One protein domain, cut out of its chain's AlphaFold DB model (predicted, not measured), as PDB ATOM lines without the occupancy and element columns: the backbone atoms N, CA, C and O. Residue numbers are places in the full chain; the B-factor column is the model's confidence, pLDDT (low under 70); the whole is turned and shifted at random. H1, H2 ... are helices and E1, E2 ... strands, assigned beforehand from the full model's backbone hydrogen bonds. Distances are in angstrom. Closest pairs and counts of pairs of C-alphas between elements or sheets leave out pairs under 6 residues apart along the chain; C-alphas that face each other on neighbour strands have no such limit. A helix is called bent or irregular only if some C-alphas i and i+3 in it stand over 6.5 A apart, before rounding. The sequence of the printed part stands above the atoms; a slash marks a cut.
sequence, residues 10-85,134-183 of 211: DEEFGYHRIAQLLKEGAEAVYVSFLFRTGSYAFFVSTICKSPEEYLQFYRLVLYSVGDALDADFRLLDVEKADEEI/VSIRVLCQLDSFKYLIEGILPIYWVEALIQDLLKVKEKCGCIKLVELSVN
ATOM      1  N   ASP A  10     -17.602 -50.661  35.671       80.88
ATOM      2  CA  ASP A  10     -17.200 -50.007  34.421       80.88
ATOM      3  C   ASP A  10     -15.675 -49.873  34.328       80.88
ATOM      4  O   ASP A  10     -15.102 -50.127  33.269       80.88
ATOM      5  N   GLU A  11     -15.021 -49.543  35.446       83.56
ATOM      6  CA  GLU A  11     -13.564 -49.456  35.546       83.56
ATOM      7  C   GLU A  11     -12.886 -50.825  35.337       83.56
ATOM      8  O   GLU A  11     -11.908 -50.941  34.597       83.56
ATOM      9  N   GLU A  12     -13.409 -51.884  35.957       86.88
ATOM     10  CA  GLU A  12     -12.897 -53.248  35.775       86.88
ATOM     11  C   GLU A  12     -13.082 -53.733  34.328       86.88
ATOM     12  O   GLU A  12     -12.144 -54.248  33.703       86.88
ATOM     13  N   PHE A  13     -14.278 -53.541  33.769       84.50
ATOM     14  CA  PHE A  13     -14.608 -53.956  32.411       84.50
ATOM     15  C   PHE A  13     -13.726 -53.248  31.378       84.50
ATOM     16  O   PHE A  13     -13.120 -53.915  30.532       84.50
ATOM     17  N   GLY A  14     -13.610 -51.918  31.457       84.06
ATOM     18  CA  GLY A  14     -12.798 -51.141  30.522       84.06
ATOM     19  C   GLY A  14     -11.323 -51.542  30.567       84.06
ATOM     20  O   GLY A  14     -10.718 -51.768  29.517       84.06
ATOM     21  N   TYR A  15     -10.770 -51.758  31.768       90.81
ATOM     22  CA  TYR A  15      -9.396 -52.238  31.941       90.81
ATOM     23  C   TYR A  15      -9.152 -53.556  31.197       90.81
ATOM     24  O   TYR A  15      -8.212 -53.681  30.402       90.81
ATOM     25  N   HIS A  16     -10.013 -54.548  31.428       89.25
ATOM     26  CA  HIS A  16      -9.870 -55.864  30.812       89.25
ATOM     27  C   HIS A  16     -10.104 -55.837  29.301       89.25
ATOM     28  O   HIS A  16      -9.385 -56.521  28.564       89.25
ATOM     29  N   ARG A  17     -11.051 -55.023  28.824       88.56
ATOM     30  CA  ARG A  17     -11.338 -54.887  27.396       88.56
ATOM     31  C   ARG A  17     -10.170 -54.263  26.633       88.56
ATOM     32  O   ARG A  17      -9.781 -54.791  25.592       88.56
ATOM     33  N   ILE A  18      -9.555 -53.211  27.170       90.50
ATOM     34  CA  ILE A  18      -8.357 -52.589  26.581       90.50
ATOM     35  C   ILE A  18      -7.202 -53.586  26.549       90.50
ATOM     36  O   ILE A  18      -6.572 -53.770  25.509       90.50
ATOM     37  N   ALA A  19      -6.953 -54.286  27.661       89.62
ATOM     38  CA  ALA A  19      -5.895 -55.291  27.735       89.62
ATOM     39  C   ALA A  19      -6.067 -56.389  26.672       89.62
ATOM     40  O   ALA A  19      -5.091 -56.821  26.053       89.62
ATOM     41  N   GLN A  20      -7.308 -56.822  26.437       92.75
ATOM     42  CA  GLN A  20      -7.629 -57.773  25.381       92.75
ATOM     43  C   GLN A  20      -7.331 -57.196  23.988       92.75
ATOM     44  O   GLN A  20      -6.624 -57.838  23.215       92.75
ATOM     45  N   LEU A  21      -7.830 -55.999  23.669       85.38
ATOM     46  CA  LEU A  21      -7.671 -55.391  22.342       85.38
ATOM     47  C   LEU A  21      -6.201 -55.128  21.985       85.38
ATOM     48  O   LEU A  21      -5.785 -55.396  20.857       85.38
ATOM     49  N   LEU A  22      -5.398 -54.683  22.953       90.31
ATOM     50  CA  LEU A  22      -3.953 -54.507  22.780       90.31
ATOM     51  C   LEU A  22      -3.244 -55.851  22.553       90.31
ATOM     52  O   LEU A  22      -2.377 -55.968  21.689       90.31
ATOM     53  N   LYS A  23      -3.651 -56.909  23.270       94.00
ATOM     54  CA  LYS A  23      -3.138 -58.273  23.045       94.00
ATOM     55  C   LYS A  23      -3.500 -58.808  21.654       94.00
ATOM     56  O   LYS A  23      -2.737 -59.584  21.083       94.00
ATOM     57  N   GLU A  24      -4.638 -58.387  21.110       92.50
ATOM     58  CA  GLU A  24      -5.090 -58.669  19.742       92.50
ATOM     59  C   GLU A  24      -4.437 -57.755  18.683       92.50
ATOM     60  O   GLU A  24      -4.835 -57.776  17.515       92.50
ATOM     61  N   GLY A  25      -3.433 -56.961  19.070       89.81
ATOM     62  CA  GLY A  25      -2.607 -56.169  18.161       89.81
ATOM     63  C   GLY A  25      -3.125 -54.763  17.869       89.81
ATOM     64  O   GLY A  25      -2.679 -54.164  16.898       89.81
ATOM     65  N   ALA A  26      -4.067 -54.234  18.657       84.81
ATOM     66  CA  ALA A  26      -4.391 -52.811  18.583       84.81
ATOM     67  C   ALA A  26      -3.189 -51.967  19.043       84.81
ATOM     68  O   ALA A  26      -2.597 -52.259  20.082       84.81
ATOM     69  N   GLU A  27      -2.844 -50.917  18.296       83.62
ATOM     70  CA  GLU A  27      -1.802 -49.959  18.706       83.62
ATOM     71  C   GLU A  27      -2.321 -48.962  19.752       83.62
ATOM     72  O   GLU A  27      -1.564 -48.483  20.597       83.62
ATOM     73  N   ALA A  28      -3.623 -48.670  19.708       83.81
ATOM     74  CA  ALA A  28      -4.323 -47.833  20.666       83.81
ATOM     75  C   ALA A  28      -5.818 -48.199  20.722       83.81
ATOM     76  O   ALA A  28      -6.355 -48.840  19.812       83.81
ATOM     77  N   VAL A  29      -6.487 -47.807  21.805       80.75
ATOM     78  CA  VAL A  29      -7.890 -48.137  22.079       80.75
ATOM     79  C   VAL A  29      -8.660 -46.855  22.381       80.75
ATOM     80  O   VAL A  29      -8.271 -46.086  23.259       80.75
ATOM     81  N   TYR A  30      -9.735 -46.618  21.639       78.06
ATOM     82  CA  TYR A  30     -10.671 -45.526  21.852       78.06
ATOM     83  C   TYR A  30     -11.619 -45.890  22.993       78.06
ATOM     84  O   TYR A  30     -12.122 -47.012  23.064       78.06
ATOM     85  N   VAL A  31     -11.834 -44.948  23.903       80.12
ATOM     86  CA  VAL A  31     -12.667 -45.124  25.094       80.12
ATOM     87  C   VAL A  31     -13.637 -43.961  25.170       80.12
ATOM     88  O   VAL A  31     -13.199 -42.810  25.163       80.12
ATOM     89  N   SER A  32     -14.928 -44.257  25.314       76.44
ATOM     90  CA  SER A  32     -15.989 -43.256  25.425       76.44
ATOM     91  C   SER A  32     -16.859 -43.467  26.650       76.44
ATOM     92  O   SER A  32     -17.341 -44.566  26.915       76.44
ATOM     93  N   PHE A  33     -17.142 -42.373  27.342       74.75
ATOM     94  CA  PHE A  33     -18.106 -42.289  28.428       74.75
ATOM     95  C   PHE A  33     -19.288 -41.434  28.001       74.75
ATOM     96  O   PHE A  33     -19.109 -40.407  27.351       74.75
ATOM     97  N   LEU A  34     -20.488 -41.831  28.409       72.88
ATOM     98  CA  LEU A  34     -21.668 -40.980  28.356       72.88
ATOM     99  C   LEU A  34     -21.874 -40.370  29.737       72.88
ATOM    100  O   LEU A  34     -22.118 -41.100  30.697       72.88
ATOM    101  N   PHE A  35     -21.825 -39.048  29.808       76.38
ATOM    102  CA  PHE A  35     -22.185 -38.269  30.978       76.38
ATOM    103  C   PHE A  35     -23.578 -37.672  30.794       76.38
ATOM    104  O   PHE A  35     -23.946 -37.224  29.704       76.38
ATOM    105  N   ARG A  36     -24.368 -37.679  31.860       71.06
ATOM    106  CA  ARG A  36     -25.729 -37.156  31.900       71.06
ATOM    107  C   ARG A  36     -25.839 -36.193  33.064       71.06
ATOM    108  O   ARG A  36     -25.695 -36.590  34.214       71.06
ATOM    109  N   THR A  37     -26.111 -34.936  32.754       70.94
ATOM    110  CA  THR A  37     -26.583 -33.984  33.755       70.94
ATOM    111  C   THR A  37     -28.095 -34.151  33.910       70.94
ATOM    112  O   THR A  37     -28.745 -34.852  33.128       70.94
ATOM    113  N   GLY A  38     -28.699 -33.445  34.867       64.69
ATOM    114  CA  GLY A  38     -30.160 -33.363  34.966       64.69
ATOM    115  C   GLY A  38     -30.850 -32.703  33.758       64.69
ATOM    116  O   GLY A  38     -32.077 -32.676  33.716       64.69
ATOM    117  N   SER A  39     -30.104 -32.149  32.792       63.22
ATOM    118  CA  SER A  39     -30.656 -31.327  31.702       63.22
ATOM    119  C   SER A  39     -30.241 -31.763  30.296       63.22
ATOM    120  O   SER A  39     -30.972 -31.509  29.342       63.22
ATOM    121  N   TYR A  40     -29.085 -32.406  30.133       60.62
ATOM    122  CA  TYR A  40     -28.597 -32.875  28.836       60.62
ATOM    123  C   TYR A  40     -27.528 -33.961  29.013       60.62
ATOM    124  O   TYR A  40     -27.037 -34.214  30.114       60.62
ATOM    125  N   ALA A  41     -27.152 -34.609  27.912       65.00
ATOM    126  CA  ALA A  41     -26.094 -35.606  27.901       65.00
ATOM    127  C   ALA A  41     -24.945 -35.186  26.982       65.00
ATOM    128  O   ALA A  41     -25.142 -34.471  25.996       65.00
ATOM    129  N   PHE A  42     -23.744 -35.641  27.310       63.12
ATOM    130  CA  PHE A  42     -22.547 -35.416  26.518       63.12
ATOM    131  C   PHE A  42     -21.620 -36.623  26.602       63.12
ATOM    132  O   PHE A  42     -21.653 -37.402  27.553       63.12
ATOM    133  N   PHE A  43     -20.783 -36.780  25.593       68.94
ATOM    134  CA  PHE A  43     -19.777 -37.822  25.530       68.94
ATOM    135  C   PHE A  43     -18.437 -37.260  25.964       68.94
ATOM    136  O   PHE A  43     -18.127 -36.113  25.652       68.94
ATOM    137  N   VAL A  44     -17.640 -38.068  26.651       73.88
ATOM    138  CA  VAL A  44     -16.232 -37.776  26.914       73.88
ATOM    139  C   VAL A  44     -15.404 -38.940  26.417       73.88
ATOM    140  O   VAL A  44     -15.612 -40.069  26.857       73.88
ATOM    141  N   SER A  45     -14.456 -38.666  25.528       77.19
ATOM    142  CA  SER A  45     -13.692 -39.713  24.860       77.19
ATOM    143  C   SER A  45     -12.198 -39.452  24.867       77.19
ATOM    144  O   SER A  45     -11.761 -38.316  24.684       77.19
ATOM    145  N   THR A  46     -11.406 -40.510  25.019       83.62
ATOM    146  CA  THR A  46      -9.948 -40.466  24.862       83.62
ATOM    147  C   THR A  46      -9.435 -41.666  24.069       83.62
ATOM    148  O   THR A  46     -10.191 -42.574  23.724       83.62
ATOM    149  N   ILE A  47      -8.132 -41.673  23.809       84.44
ATOM    150  CA  ILE A  47      -7.406 -42.827  23.297       84.44
ATOM    151  C   ILE A  47      -6.390 -43.255  24.349       84.44
ATOM    152  O   ILE A  47      -5.567 -42.453  24.786       84.44
ATOM    153  N   CYS A  48      -6.431 -44.530  24.717       86.88
ATOM    154  CA  CYS A  48      -5.507 -45.152  25.652       86.88
ATOM    155  C   CYS A  48      -4.612 -46.155  24.918       86.88
ATOM    156  O   CYS A  48      -5.081 -46.971  24.123       86.88
ATOM    157  N   LYS A  49      -3.315 -46.129  25.217       90.06
ATOM    158  CA  LYS A  49      -2.307 -47.077  24.710       90.06
ATOM    159  C   LYS A  49      -1.974 -48.164  25.733       90.06
ATOM    160  O   LYS A  49      -1.256 -49.113  25.428       90.06
ATOM    161  N   SER A  50      -2.519 -48.059  26.945       93.00
ATOM    162  CA  SER A  50      -2.408 -49.074  27.991       93.00
ATOM    163  C   SER A  50      -3.662 -49.136  28.876       93.00
ATOM    164  O   SER A  50      -4.395 -48.147  28.985       93.00
ATOM    165  N   PRO A  51      -3.923 -50.274  29.546       91.88
ATOM    166  CA  PRO A  51      -4.979 -50.370  30.556       91.88
ATOM    167  C   PRO A  51      -4.767 -49.405  31.735       91.88
ATOM    168  O   PRO A  51      -5.723 -48.899  32.316       91.88
ATOM    169  N   GLU A  52      -3.514 -49.118  32.087       92.62
ATOM    170  CA  GLU A  52      -3.164 -48.185  33.161       92.62
ATOM    171  C   GLU A  52      -3.492 -46.732  32.795       92.62
ATOM    172  O   GLU A  52      -3.989 -45.993  33.647       92.62
ATOM    173  N   GLU A  53      -3.272 -46.334  31.538       91.00
ATOM    174  CA  GLU A  53      -3.719 -45.033  31.023       91.00
ATOM    175  C   GLU A  53      -5.234 -44.877  31.142       91.00
ATOM    176  O   GLU A  53      -5.709 -43.819  31.546       91.00
ATOM    177  N   TYR A  54      -5.991 -45.940  30.871       91.94
ATOM    178  CA  TYR A  54      -7.436 -45.921  31.054       91.94
ATOM    179  C   TYR A  54      -7.850 -45.723  32.508       91.94
ATOM    180  O   TYR A  54      -8.732 -44.914  32.763       91.94
ATOM    181  N   LEU A  55      -7.218 -46.400  33.472       90.50
ATOM    182  CA  LEU A  55      -7.559 -46.206  34.889       90.50
ATOM    183  C   LEU A  55      -7.287 -44.777  35.347       90.50
ATOM    184  O   LEU A  55      -8.081 -44.189  36.082       90.50
ATOM    185  N   GLN A  56      -6.157 -44.220  34.911       88.75
ATOM    186  CA  GLN A  56      -5.817 -42.833  35.195       88.75
ATOM    187  C   GLN A  56      -6.851 -41.894  34.578       88.75
ATOM    188  O   GLN A  56      -7.393 -41.055  35.289       88.75
ATOM    189  N   PHE A  57      -7.184 -42.088  33.300       87.81
ATOM    190  CA  PHE A  57      -8.189 -41.295  32.603       87.81
ATOM    191  C   PHE A  57      -9.580 -41.400  33.237       87.81
ATOM    192  O   PHE A  57     -10.193 -40.374  33.513       87.81
ATOM    193  N   TYR A  58     -10.055 -42.620  33.503       89.00
ATOM    194  CA  TYR A  58     -11.354 -42.914  34.109       89.00
ATOM    195  C   TYR A  58     -11.539 -42.107  35.393       89.00
ATOM    196  O   TYR A  58     -12.489 -41.340  35.523       89.00
ATOM    197  N   ARG A  59     -10.584 -42.234  36.322       88.94
ATOM    198  CA  ARG A  59     -10.643 -41.559  37.623       88.94
ATOM    199  C   ARG A  59     -10.511 -40.053  37.462       88.94
ATOM    200  O   ARG A  59     -11.263 -39.301  38.071       88.94
ATOM    201  N   LEU A  60      -9.574 -39.614  36.627       83.62
ATOM    202  CA  LEU A  60      -9.315 -38.201  36.392       83.62
ATOM    203  C   LEU A  60     -10.551 -37.491  35.828       83.62
ATOM    204  O   LEU A  60     -10.953 -36.456  36.355       83.62
ATOM    205  N   VAL A  61     -11.177 -38.047  34.791       81.31
ATOM    206  CA  VAL A  61     -12.371 -37.462  34.171       81.31
ATOM    207  C   VAL A  61     -13.575 -37.559  35.089       81.31
ATOM    208  O   VAL A  61     -14.318 -36.585  35.181       81.31
ATOM    209  N   LEU A  62     -13.755 -38.666  35.808       83.12
ATOM    210  CA  LEU A  62     -14.844 -38.788  36.771       83.12
ATOM    211  C   LEU A  62     -14.773 -37.689  37.843       83.12
ATOM    212  O   LEU A  62     -15.703 -36.895  37.973       83.12
ATOM    213  N   TYR A  63     -13.638 -37.580  38.534       82.06
ATOM    214  CA  TYR A  63     -13.458 -36.627  39.635       82.06
ATOM    215  C   TYR A  63     -13.262 -35.172  39.177       82.06
ATOM    216  O   TYR A  63     -13.321 -34.250  39.989       82.06
ATOM    217  N   SER A  64     -13.014 -34.934  37.886       77.69
ATOM    218  CA  SER A  64     -12.854 -33.571  37.358       77.69
ATOM    219  C   SER A  64     -14.094 -33.102  36.611       77.69
ATOM    220  O   SER A  64     -14.659 -32.065  36.951       77.69
ATOM    221  N   VAL A  65     -14.530 -33.860  35.604       77.88
ATOM    222  CA  VAL A  65     -15.664 -33.520  34.733       77.88
ATOM    223  C   VAL A  65     -16.984 -33.938  35.374       77.88
ATOM    224  O   VAL A  65     -17.882 -33.107  35.467       77.88
ATOM    225  N   GLY A  66     -17.089 -35.176  35.869       81.94
ATOM    226  CA  GLY A  66     -18.293 -35.662  36.558       81.94
ATOM    227  C   GLY A  66     -18.648 -34.786  37.759       81.94
ATOM    228  O   GLY A  66     -19.723 -34.192  37.797       81.94
ATOM    229  N   ASP A  67     -17.687 -34.577  38.661       82.38
ATOM    230  CA  ASP A  67     -17.859 -33.729  39.852       82.38
ATOM    231  C   ASP A  67     -18.042 -32.230  39.533       82.38
ATOM    232  O   ASP A  67     -18.550 -31.468  40.355       82.38
ATOM    233  N   ALA A  68     -17.544 -31.724  38.396       78.12
ATOM    234  CA  ALA A  68     -17.816 -30.340  37.977       78.12
ATOM    235  C   ALA A  68     -19.267 -30.138  37.565       78.12
ATOM    236  O   ALA A  68     -19.812 -29.053  37.777       78.12
ATOM    237  N   LEU A  69     -19.842 -31.162  36.945       76.44
ATOM    238  CA  LEU A  69     -21.115 -31.076  36.253       76.44
ATOM    239  C   LEU A  69     -22.257 -31.738  37.013       76.44
ATOM    240  O   LEU A  69     -23.384 -31.693  36.529       76.44
ATOM    241  N   ASP A  70     -21.964 -32.318  38.181       82.19
ATOM    242  CA  ASP A  70     -22.906 -33.137  38.950       82.19
ATOM    243  C   ASP A  70     -23.570 -34.181  38.038       82.19
ATOM    244  O   ASP A  70     -24.791 -34.326  37.973       82.19
ATOM    245  N   ALA A  71     -22.736 -34.812  37.205       79.62
ATOM    246  CA  ALA A  71     -23.178 -35.662  36.118       79.62
ATOM    247  C   ALA A  71     -23.038 -37.135  36.495       79.62
ATOM    248  O   ALA A  71     -21.954 -37.597  36.859       79.62
ATOM    249  N   ASP A  72     -24.118 -37.886  36.298       79.56
ATOM    250  CA  ASP A  72     -24.047 -39.338  36.247       79.56
ATOM    251  C   ASP A  72     -23.256 -39.755  35.011       79.56
ATOM    252  O   ASP A  72     -23.258 -39.075  33.980       79.56
ATOM    253  N   PHE A  73     -22.600 -40.906  35.076       82.19
ATOM    254  CA  PHE A  73     -21.788 -41.386  33.971       82.19
ATOM    255  C   PHE A  73     -21.915 -42.893  33.792       82.19
ATOM    256  O   PHE A  73     -22.273 -43.633  34.709       82.19
ATOM    257  N   ARG A  74     -21.612 -43.343  32.577       74.75
ATOM    258  CA  ARG A  74     -21.476 -44.757  32.224       74.75
ATOM    259  C   ARG A  74     -20.433 -44.917  31.139       74.75
ATOM    260  O   ARG A  74     -20.336 -44.072  30.241       74.75
ATOM    261  N   LEU A  75     -19.694 -46.018  31.181       70.06
ATOM    262  CA  LEU A  75     -18.885 -46.421  30.039       70.06
ATOM    263  C   LEU A  75     -19.818 -46.732  28.859       70.06
ATOM    264  O   LEU A  75     -20.794 -47.474  28.992       70.06
ATOM    265  N   LEU A  76     -19.562 -46.099  27.720       65.75
ATOM    266  CA  LEU A  76     -20.334 -46.307  26.504       65.75
ATOM    267  C   LEU A  76     -19.652 -47.337  25.617       65.75
ATOM    268  O   LEU A  76     -20.319 -48.265  25.170       65.75
ATOM    269  N   ASP A  77     -18.353 -47.151  25.377       67.94
ATOM    270  CA  ASP A  77     -17.641 -47.944  24.388       67.94
ATOM    271  C   ASP A  77     -16.124 -48.032  24.627       67.94
ATOM    272  O   ASP A  77     -15.521 -47.126  25.215       67.94
ATOM    273  N   VAL A  78     -15.532 -49.145  24.176       74.88
ATOM    274  CA  VAL A  78     -14.096 -49.464  24.215       74.88
ATOM    275  C   VAL A  78     -13.717 -50.295  22.979       74.88
ATOM    276  O   VAL A  78     -13.894 -51.522  22.956       74.88
ATOM    277  N   GLU A  79     -13.125 -49.640  21.980       76.75
ATOM    278  CA  GLU A  79     -12.831 -50.224  20.660       76.75
ATOM    279  C   GLU A  79     -11.443 -49.840  20.140       76.75
ATOM    280  O   GLU A  79     -10.772 -48.969  20.684       76.75
ATOM    281  N   LYS A  80     -10.974 -50.497  19.074       74.00
ATOM    282  CA  LYS A  80      -9.693 -50.134  18.450       74.00
ATOM    283  C   LYS A  80      -9.770 -48.701  17.915       74.00
ATOM    284  O   LYS A  80     -10.756 -48.333  17.290       74.00
ATOM    285  N   ALA A  81      -8.738 -47.903  18.172       70.31
ATOM    286  CA  ALA A  81      -8.663 -46.550  17.634       70.31
ATOM    287  C   ALA A  81      -7.999 -46.575  16.253       70.31
ATOM    288  O   ALA A  81      -6.811 -46.884  16.153       70.31
ATOM    289  N   ASP A  82      -8.755 -46.213  15.218       62.34
ATOM    290  CA  ASP A  82      -8.233 -46.049  13.854       62.34
ATOM    291  C   ASP A  82      -7.746 -44.610  13.575       62.34
ATOM    292  O   ASP A  82      -7.008 -44.372  12.618       62.34
ATOM    293  N   GLU A  83      -8.118 -43.642  14.422       59.16
ATOM    294  CA  GLU A  83      -7.761 -42.223  14.295       59.16
ATOM    295  C   GLU A  83      -7.297 -41.655  15.647       59.16
ATOM    296  O   GLU A  83      -7.885 -41.970  16.680       59.16
ATOM    297  N   GLU A  84      -6.251 -40.813  15.663       59.66
ATOM    298  CA  GLU A  84      -5.810 -40.110  16.879       59.66
ATOM    299  C   GLU A  84      -6.670 -38.866  17.169       59.66
ATOM    300  O   GLU A  84      -7.138 -38.177  16.261       59.66
ATOM    301  N   ILE A  85      -6.832 -38.523  18.452       61.56
ATOM    302  CA  ILE A  85      -7.486 -37.270  18.847       61.56
ATOM    303  C   ILE A  85      -6.620 -36.090  18.372       61.56
ATOM    304  O   ILE A  85      -5.427 -36.053  18.697       61.56
ATOM    305  N   VAL A 134     -28.017 -28.797  18.704       48.84
ATOM    306  CA  VAL A 134     -26.650 -28.322  18.493       48.84
ATOM    307  C   VAL A 134     -25.685 -29.437  18.878       48.84
ATOM    308  O   VAL A 134     -25.875 -30.097  19.896       48.84
ATOM    309  N   SER A 135     -24.666 -29.660  18.046       53.19
ATOM    310  CA  SER A 135     -23.508 -30.483  18.398       53.19
ATOM    311  C   SER A 135     -22.357 -29.554  18.765       53.19
ATOM    312  O   SER A 135     -21.996 -28.668  17.989       53.19
ATOM    313  N   ILE A 136     -21.811 -29.725  19.963       54.47
ATOM    314  CA  ILE A 136     -20.677 -28.962  20.479       54.47
ATOM    315  C   ILE A 136     -19.560 -29.948  20.750       54.47
ATOM    316  O   ILE A 136     -19.735 -30.881  21.525       54.47
ATOM    317  N   ARG A 137     -18.403 -29.710  20.135       58.88
ATOM    318  CA  ARG A 137     -17.191 -30.492  20.357       58.88
ATOM    319  C   ARG A 137     -16.158 -29.643  21.074       58.88
ATOM    320  O   ARG A 137     -15.972 -28.462  20.798       58.88
ATOM    321  N   VAL A 138     -15.478 -30.229  22.038       58.28
ATOM    322  CA  VAL A 138     -14.523 -29.506  22.863       58.28
ATOM    323  C   VAL A 138     -13.322 -30.384  23.086       58.28
ATOM    324  O   VAL A 138     -13.439 -31.476  23.631       58.28
ATOM    325  N   LEU A 139     -12.163 -29.891  22.669       58.84
ATOM    326  CA  LEU A 139     -10.914 -30.553  22.978       58.84
ATOM    327  C   LEU A 139     -10.416 -30.031  24.322       58.84
ATOM    328  O   LEU A 139     -10.189 -28.830  24.506       58.84
ATOM    329  N   CYS A 140     -10.241 -30.953  25.252       65.50
ATOM    330  CA  CYS A 140      -9.753 -30.689  26.589       65.50
ATOM    331  C   CYS A 140      -8.414 -31.391  26.790       65.50
ATOM    332  O   CYS A 140      -8.172 -32.480  26.256       65.50
ATOM    333  N   GLN A 141      -7.557 -30.777  27.598       65.81
ATOM    334  CA  GLN A 141      -6.341 -31.410  28.077       65.81
ATOM    335  C   GLN A 141      -6.280 -31.285  29.595       65.81
ATOM    336  O   GLN A 141      -6.451 -30.198  30.142       65.81
ATOM    337  N   LEU A 142      -6.032 -32.409  30.263       66.44
ATOM    338  CA  LEU A 142      -5.813 -32.479  31.702       66.44
ATOM    339  C   LEU A 142      -4.604 -33.375  31.956       66.44
ATOM    340  O   LEU A 142      -4.576 -34.527  31.521       66.44
ATOM    341  N   ASP A 143      -3.583 -32.822  32.604       72.19
ATOM    342  CA  ASP A 143      -2.256 -33.431  32.711       72.19
ATOM    343  C   ASP A 143      -1.716 -33.875  31.332       72.19
ATOM    344  O   ASP A 143      -1.560 -33.059  30.413       72.19
ATOM    345  N   SER A 144      -1.428 -35.168  31.171       69.12
ATOM    346  CA  SER A 144      -0.992 -35.787  29.915       69.12
ATOM    347  C   SER A 144      -2.144 -36.299  29.044       69.12
ATOM    348  O   SER A 144      -1.890 -36.762  27.932       69.12
ATOM    349  N   PHE A 145      -3.391 -36.240  29.521       71.81
ATOM    350  CA  PHE A 145      -4.547 -36.774  28.807       71.81
ATOM    351  C   PHE A 145      -5.206 -35.710  27.940       71.81
ATOM    352  O   PHE A 145      -5.606 -34.648  28.415       71.81
ATOM    353  N   LYS A 146      -5.369 -36.042  26.660       71.25
ATOM    354  CA  LYS A 146      -6.200 -35.297  25.716       71.25
ATOM    355  C   LYS A 146      -7.518 -36.025  25.547       71.25
ATOM    356  O   LYS A 146      -7.531 -37.242  25.365       71.25
ATOM    357  N   TYR A 147      -8.617 -35.295  25.599       69.94
ATOM    358  CA  TYR A 147      -9.937 -35.886  25.471       69.94
ATOM    359  C   TYR A 147     -10.911 -34.940  24.791       69.94
ATOM    360  O   TYR A 147     -10.768 -33.718  24.830       69.94
ATOM    361  N   LEU A 148     -11.889 -35.536  24.129       67.19
ATOM    362  CA  LEU A 148     -12.947 -34.850  23.416       67.19
ATOM    363  C   LEU A 148     -14.212 -34.890  24.265       67.19
ATOM    364  O   LEU A 148     -14.629 -35.970  24.670       67.19
ATOM    365  N   ILE A 149     -14.832 -33.737  24.491       66.44
ATOM    366  CA  ILE A 149     -16.204 -33.646  24.981       66.44
ATOM    367  C   ILE A 149     -17.117 -33.348  23.792       66.44
ATOM    368  O   ILE A 149     -16.890 -32.368  23.086       66.44
ATOM    369  N   GLU A 150     -18.145 -34.163  23.570       61.50
ATOM    370  CA  GLU A 150     -19.151 -33.942  22.530       61.50
ATOM    371  C   GLU A 150     -20.553 -33.874  23.141       61.50
ATOM    372  O   GLU A 150     -21.091 -34.875  23.603       61.50
ATOM    373  N   GLY A 151     -21.159 -32.690  23.157       55.94
ATOM    374  CA  GLY A 151     -22.554 -32.503  23.546       55.94
ATOM    375  C   GLY A 151     -23.447 -32.481  22.314       55.94
ATOM    376  O   GLY A 151     -23.186 -31.708  21.398       55.94
ATOM    377  N   ILE A 152     -24.507 -33.289  22.295       58.94
ATOM    378  CA  ILE A 152     -25.582 -33.203  21.300       58.94
ATOM    379  C   ILE A 152     -26.853 -32.907  22.079       58.94
ATOM    380  O   ILE A 152     -27.349 -33.760  22.812       58.94
ATOM    381  N   LEU A 153     -27.343 -31.678  21.982       58.34
ATOM    382  CA  LEU A 153     -28.382 -31.199  22.883       58.34
ATOM    383  C   LEU A 153     -29.311 -30.199  22.220       58.34
ATOM    384  O   LEU A 153     -28.920 -29.545  21.247       58.34
ATOM    385  N   PRO A 154     -30.524 -30.032  22.767       52.84
ATOM    386  CA  PRO A 154     -31.410 -29.021  22.270       52.84
ATOM    387  C   PRO A 154     -30.813 -27.619  22.366       52.84
ATOM    388  O   PRO A 154     -30.088 -27.303  23.309       52.84
ATOM    389  N   ILE A 155     -31.156 -26.745  21.427       53.59
ATOM    390  CA  ILE A 155     -30.581 -25.402  21.348       53.59
ATOM    391  C   ILE A 155     -30.714 -24.593  22.643       53.59
ATOM    392  O   ILE A 155     -29.798 -23.872  23.027       53.59
ATOM    393  N   TYR A 156     -31.848 -24.699  23.325       57.56
ATOM    394  CA  TYR A 156     -32.108 -23.935  24.542       57.56
ATOM    395  C   TYR A 156     -31.232 -24.388  25.723       57.56
ATOM    396  O   TYR A 156     -31.104 -23.650  26.694       57.56
ATOM    397  N   TRP A 157     -30.570 -25.544  25.619       58.81
ATOM    398  CA  TRP A 157     -29.596 -26.032  26.594       58.81
ATOM    399  C   TRP A 157     -28.141 -25.700  26.238       58.81
ATOM    400  O   TRP A 157     -27.246 -25.957  27.039       58.81
ATOM    401  N   VAL A 158     -27.883 -25.092  25.076       59.12
ATOM    402  CA  VAL A 158     -26.527 -24.715  24.636       59.12
ATOM    403  C   VAL A 158     -25.848 -23.782  25.629       59.12
ATOM    404  O   VAL A 158     -24.680 -23.975  25.949       59.12
ATOM    405  N   GLU A 159     -26.575 -22.793  26.148       56.94
ATOM    406  CA  GLU A 159     -26.024 -21.864  27.135       56.94
ATOM    407  C   GLU A 159     -25.655 -22.587  28.436       56.94
ATOM    408  O   GLU A 159     -24.576 -22.347  28.974       56.94
ATOM    409  N   ALA A 160     -26.487 -23.532  28.888       63.31
ATOM    410  CA  ALA A 160     -26.188 -24.357  30.056       63.31
ATOM    411  C   ALA A 160     -24.921 -25.199  29.840       63.31
ATOM    412  O   ALA A 160     -24.019 -25.147  30.673       63.31
ATOM    413  N   LEU A 161     -24.798 -25.877  28.691       65.00
ATOM    414  CA  LEU A 161     -23.588 -26.629  28.346       65.00
ATOM    415  C   LEU A 161     -22.350 -25.729  28.278       65.00
ATOM    416  O   LEU A 161     -21.298 -26.114  28.769       65.00
ATOM    417  N   ILE A 162     -22.446 -24.523  27.710       62.16
ATOM    418  CA  ILE A 162     -21.314 -23.586  27.673       62.16
ATOM    419  C   ILE A 162     -20.900 -23.174  29.090       62.16
ATOM    420  O   ILE A 162     -19.707 -23.186  29.390       62.16
ATOM    421  N   GLN A 163     -21.847 -22.836  29.971       66.62
ATOM    422  CA  GLN A 163     -21.535 -22.491  31.365       66.62
ATOM    423  C   GLN A 163     -20.892 -23.659  32.109       66.62
ATOM    424  O   GLN A 163     -19.928 -23.484  32.850       66.62
ATOM    425  N   ASP A 164     -21.385 -24.863  31.871       69.44
ATOM    426  CA  ASP A 164     -20.853 -26.086  32.448       69.44
ATOM    427  C   ASP A 164     -19.443 -26.393  31.929       69.44
ATOM    428  O   ASP A 164     -18.529 -26.622  32.721       69.44
ATOM    429  N   LEU A 165     -19.192 -26.254  30.629       65.94
ATOM    430  CA  LEU A 165     -17.846 -26.338  30.059       65.94
ATOM    431  C   LEU A 165     -16.911 -25.262  30.629       65.94
ATOM    432  O   LEU A 165     -15.733 -25.535  30.848       65.94
ATOM    433  N   LEU A 166     -17.401 -24.053  30.920       65.75
ATOM    434  CA  LEU A 166     -16.609 -23.027  31.604       65.75
ATOM    435  C   LEU A 166     -16.255 -23.440  33.043       65.75
ATOM    436  O   LEU A 166     -15.109 -23.245  33.446       65.75
ATOM    437  N   LYS A 167     -17.162 -24.091  33.783       70.12
ATOM    438  CA  LYS A 167     -16.844 -24.673  35.104       70.12
ATOM    439  C   LYS A 167     -15.797 -25.781  34.997       70.12
ATOM    440  O   LYS A 167     -14.856 -25.817  35.789       70.12
ATOM    441  N   VAL A 168     -15.921 -26.666  34.002       66.94
ATOM    442  CA  VAL A 168     -14.904 -27.701  33.737       66.94
ATOM    443  C   VAL A 168     -13.570 -27.037  33.408       66.94
ATOM    444  O   VAL A 168     -12.542 -27.463  33.917       66.94
ATOM    445  N   LYS A 169     -13.555 -25.943  32.636       63.81
ATOM    446  CA  LYS A 169     -12.331 -25.186  32.337       63.81
ATOM    447  C   LYS A 169     -11.674 -24.635  33.597       63.81
ATOM    448  O   LYS A 169     -10.455 -24.735  33.725       63.81
ATOM    449  N   GLU A 170     -12.455 -24.058  34.505       65.38
ATOM    450  CA  GLU A 170     -11.952 -23.540  35.780       65.38
ATOM    451  C   GLU A 170     -11.339 -24.643  36.647       65.38
ATOM    452  O   GLU A 170     -10.298 -24.415  37.264       65.38
ATOM    453  N   LYS A 171     -11.924 -25.849  36.653       67.19
ATOM    454  CA  LYS A 171     -11.368 -26.998  37.383       67.19
ATOM    455  C   LYS A 171     -10.170 -27.658  36.681       67.19
ATOM    456  O   LYS A 171      -9.249 -28.095  37.361       67.19
ATOM    457  N   CYS A 172     -10.172 -27.733  35.349       63.12
ATOM    458  CA  CYS A 172      -9.241 -28.555  34.564       63.12
ATOM    459  C   CYS A 172      -8.079 -27.777  33.919       63.12
ATOM    460  O   CYS A 172      -7.178 -28.382  33.346       63.12
ATOM    461  N   GLY A 173      -8.065 -26.443  33.970       51.03
ATOM    462  CA  GLY A 173      -6.900 -25.631  33.595       51.03
ATOM    463  C   GLY A 173      -6.668 -25.394  32.093       51.03
ATOM    464  O   GLY A 173      -6.024 -24.401  31.754       51.03
ATOM    465  N   CYS A 174      -7.224 -26.200  31.179       49.16
ATOM    466  CA  CYS A 174      -7.250 -25.880  29.743       49.16
ATOM    467  C   CYS A 174      -8.440 -26.522  29.012       49.16
ATOM    468  O   CYS A 174      -8.584 -27.743  28.962       49.16
ATOM    469  N   ILE A 175      -9.275 -25.685  28.389       50.28
ATOM    470  CA  ILE A 175     -10.311 -26.112  27.446       50.28
ATOM    471  C   ILE A 175     -10.201 -25.258  26.189       50.28
ATOM    472  O   ILE A 175     -10.354 -24.031  26.254       50.28
ATOM    473  N   LYS A 176      -9.985 -25.910  25.041       45.12
ATOM    474  CA  LYS A 176     -10.129 -25.290  23.726       45.12
ATOM    475  C   LYS A 176     -11.492 -25.680  23.163       45.12
ATOM    476  O   LYS A 176     -11.696 -26.776  22.648       45.12
ATOM    477  N   LEU A 177     -12.436 -24.751  23.279       39.69
ATOM    478  CA  LEU A 177     -13.758 -24.873  22.675       39.69
ATOM    479  C   LEU A 177     -13.598 -24.879  21.149       39.69
ATOM    480  O   LEU A 177     -13.032 -23.943  20.582       39.69
ATOM    481  N   VAL A 178     -14.061 -25.942  20.494       35.31
ATOM    482  CA  VAL A 178     -14.072 -26.059  19.034       35.31
ATOM    483  C   VAL A 178     -15.516 -26.258  18.592       35.31
ATOM    484  O   VAL A 178     -15.994 -27.366  18.376       35.31
ATOM    485  N   GLU A 179     -16.239 -25.160  18.444       36.53
ATOM    486  CA  GLU A 179     -17.600 -25.214  17.922       36.53
ATOM    487  C   GLU A 179     -17.580 -25.577  16.427       36.53
ATOM    488  O   GLU A 179     -16.979 -24.858  15.624       36.53
ATOM    489  N   LEU A 180     -18.211 -26.696  16.036       29.95
ATOM    490  CA  LEU A 180     -18.323 -27.105  14.632       29.95
ATOM    491  C   LEU A 180     -19.678 -27.745  14.291       29.95
ATOM    492  O   LEU A 180     -20.169 -28.639  14.969       29.95
ATOM    493  N   SER A 181     -20.223 -27.266  13.169       32.84
ATOM    494  CA  SER A 181     -21.555 -27.506  12.599       32.84
ATOM    495  C   SER A 181     -21.867 -28.963  12.245       32.84
ATOM    496  O   SER A 181     -21.049 -29.664  11.649       32.84
ATOM    497  N   VAL A 182     -23.130 -29.347  12.448       30.47
ATOM    498  CA  VAL A 182     -23.722 -30.583  11.915       30.47
ATOM    499  C   VAL A 182     -23.939 -30.462  10.401       30.47
ATOM    500  O   VAL A 182     -24.324 -29.405   9.893       30.47
ATOM    501  N   ASN A 183     -23.684 -31.548   9.666       31.86
ATOM    502  CA  ASN A 183     -24.037 -31.690   8.254       31.86
ATOM    503  C   ASN A 183     -25.486 -32.190   8.143       31.86
ATOM    504  O   ASN A 183     -25.768 -33.354   8.411       31.86
TER     505      ASN A 183
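AT A GLANCE: This is residues 10 to 85 and 134 to 183 of the 211 residues of an uncharacterized protein of archaeon (UniProt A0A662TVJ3). Picture one strongly twisted wall of six antiparallel strands that curls round the long helix H2, with H1 and H3 packed on the same face near its two ends; no named helix covers the other face. H2 runs between them and meets H1 at one end and H3 at the other. The printed part has 126 residues, with three named helices and six named strands in the order H1 E1 E2 H2 E3 E4 E5 H3 E6, and the sheet order is E3 E1 E2 E5 E4 E6. The class is mixed, helices and strands; the whole is compact, with a radius of gyration of the C-alphas of 14.3 A and spans of 45 by 32 by 24 A.

IN THESE COORDINATES: Find C-alpha 10 at (-17.200, -50.007, 34.421); from there H1 runs to residue 23, 19.9 A. Next come E1, residues 29 to 36, 23.1 A, and E2, residues 41 to 48, 22.8 A. At C-alpha 51, (-4.979, -50.370, 30.556), H2 begins and runs to residue 69, 25.8 A. E3 takes residues 72 to 80, 25.3 A. Past the cut look for E4, residues 134 to 142, 25.0 A, E5, residues 145 to 154, 28.7 A, and H3, residues 155 to 172, 25.3 A. H3 is irregular, but only just: C-alphas 156 and 159 are 6.9 A apart. E6, residues 175 to 178, 9.2 A, ends at C-alpha 178, (-14.072, -26.059, 19.034).

HOW THE PARTS SIT: Start at the edge strand E3, where N 32 and O 77 of E1 and E3 are 2.9 A apart. In the hairpin E1 and E2, N 33 and O 44 are 2.8 A apart; between E2 and E5, N 45 and O 148, 2.8 A. In the hairpin E4 and E5, N 138 and O 149 are 2.8 A apart; at the edge strand E6, N 176 and O 139, 3.0 A. The three helices on one face make two layers with the sheet. H1 lies over E3 and E1 at a height over the sheet of 9.1 A, and H3 over E5 and E4 at 8.7 A. H2 touches H1 with its residues 51 to 58 alone, closest at the C-alphas of Tyr 15 and Pro 51, 5.0 A, opposite ways at a shallow tilt of 34.6 degrees, only just short of steep. H2 touches H3, residues 64 to 69 with 164 to 172 alone, closest at the C-alphas of Ala 68 and Val 168, 5.8 A, opposite ways at a steep tilt of 62 degrees. H1 and H3 are apart. E2, H2, E3 and E5, H3, E6 are split strand-helix-strand units, two strands running the same way with another strand between them, E1 and E4 in turn; both crossovers are right-handed. Every O i to N i+4 pair is within hydrogen-bond range in H1; in H2 14 of 15 and in H3 12 of 14 are.

THE WHOLE: The C-alphas farthest apart, those of Lys 23 and Tyr 156, are 45.0 A apart. Residues 86 to 133 are not printed, and C-alphas 85 and 134 are 21.2 A apart across the cut. Of the links that are printed whole, each is tight. The mean pLDDT of the printed part is 71.1; 58 residues are under 70, among them 147 to 166 and 168 to 183, and E6 has a mean of 43.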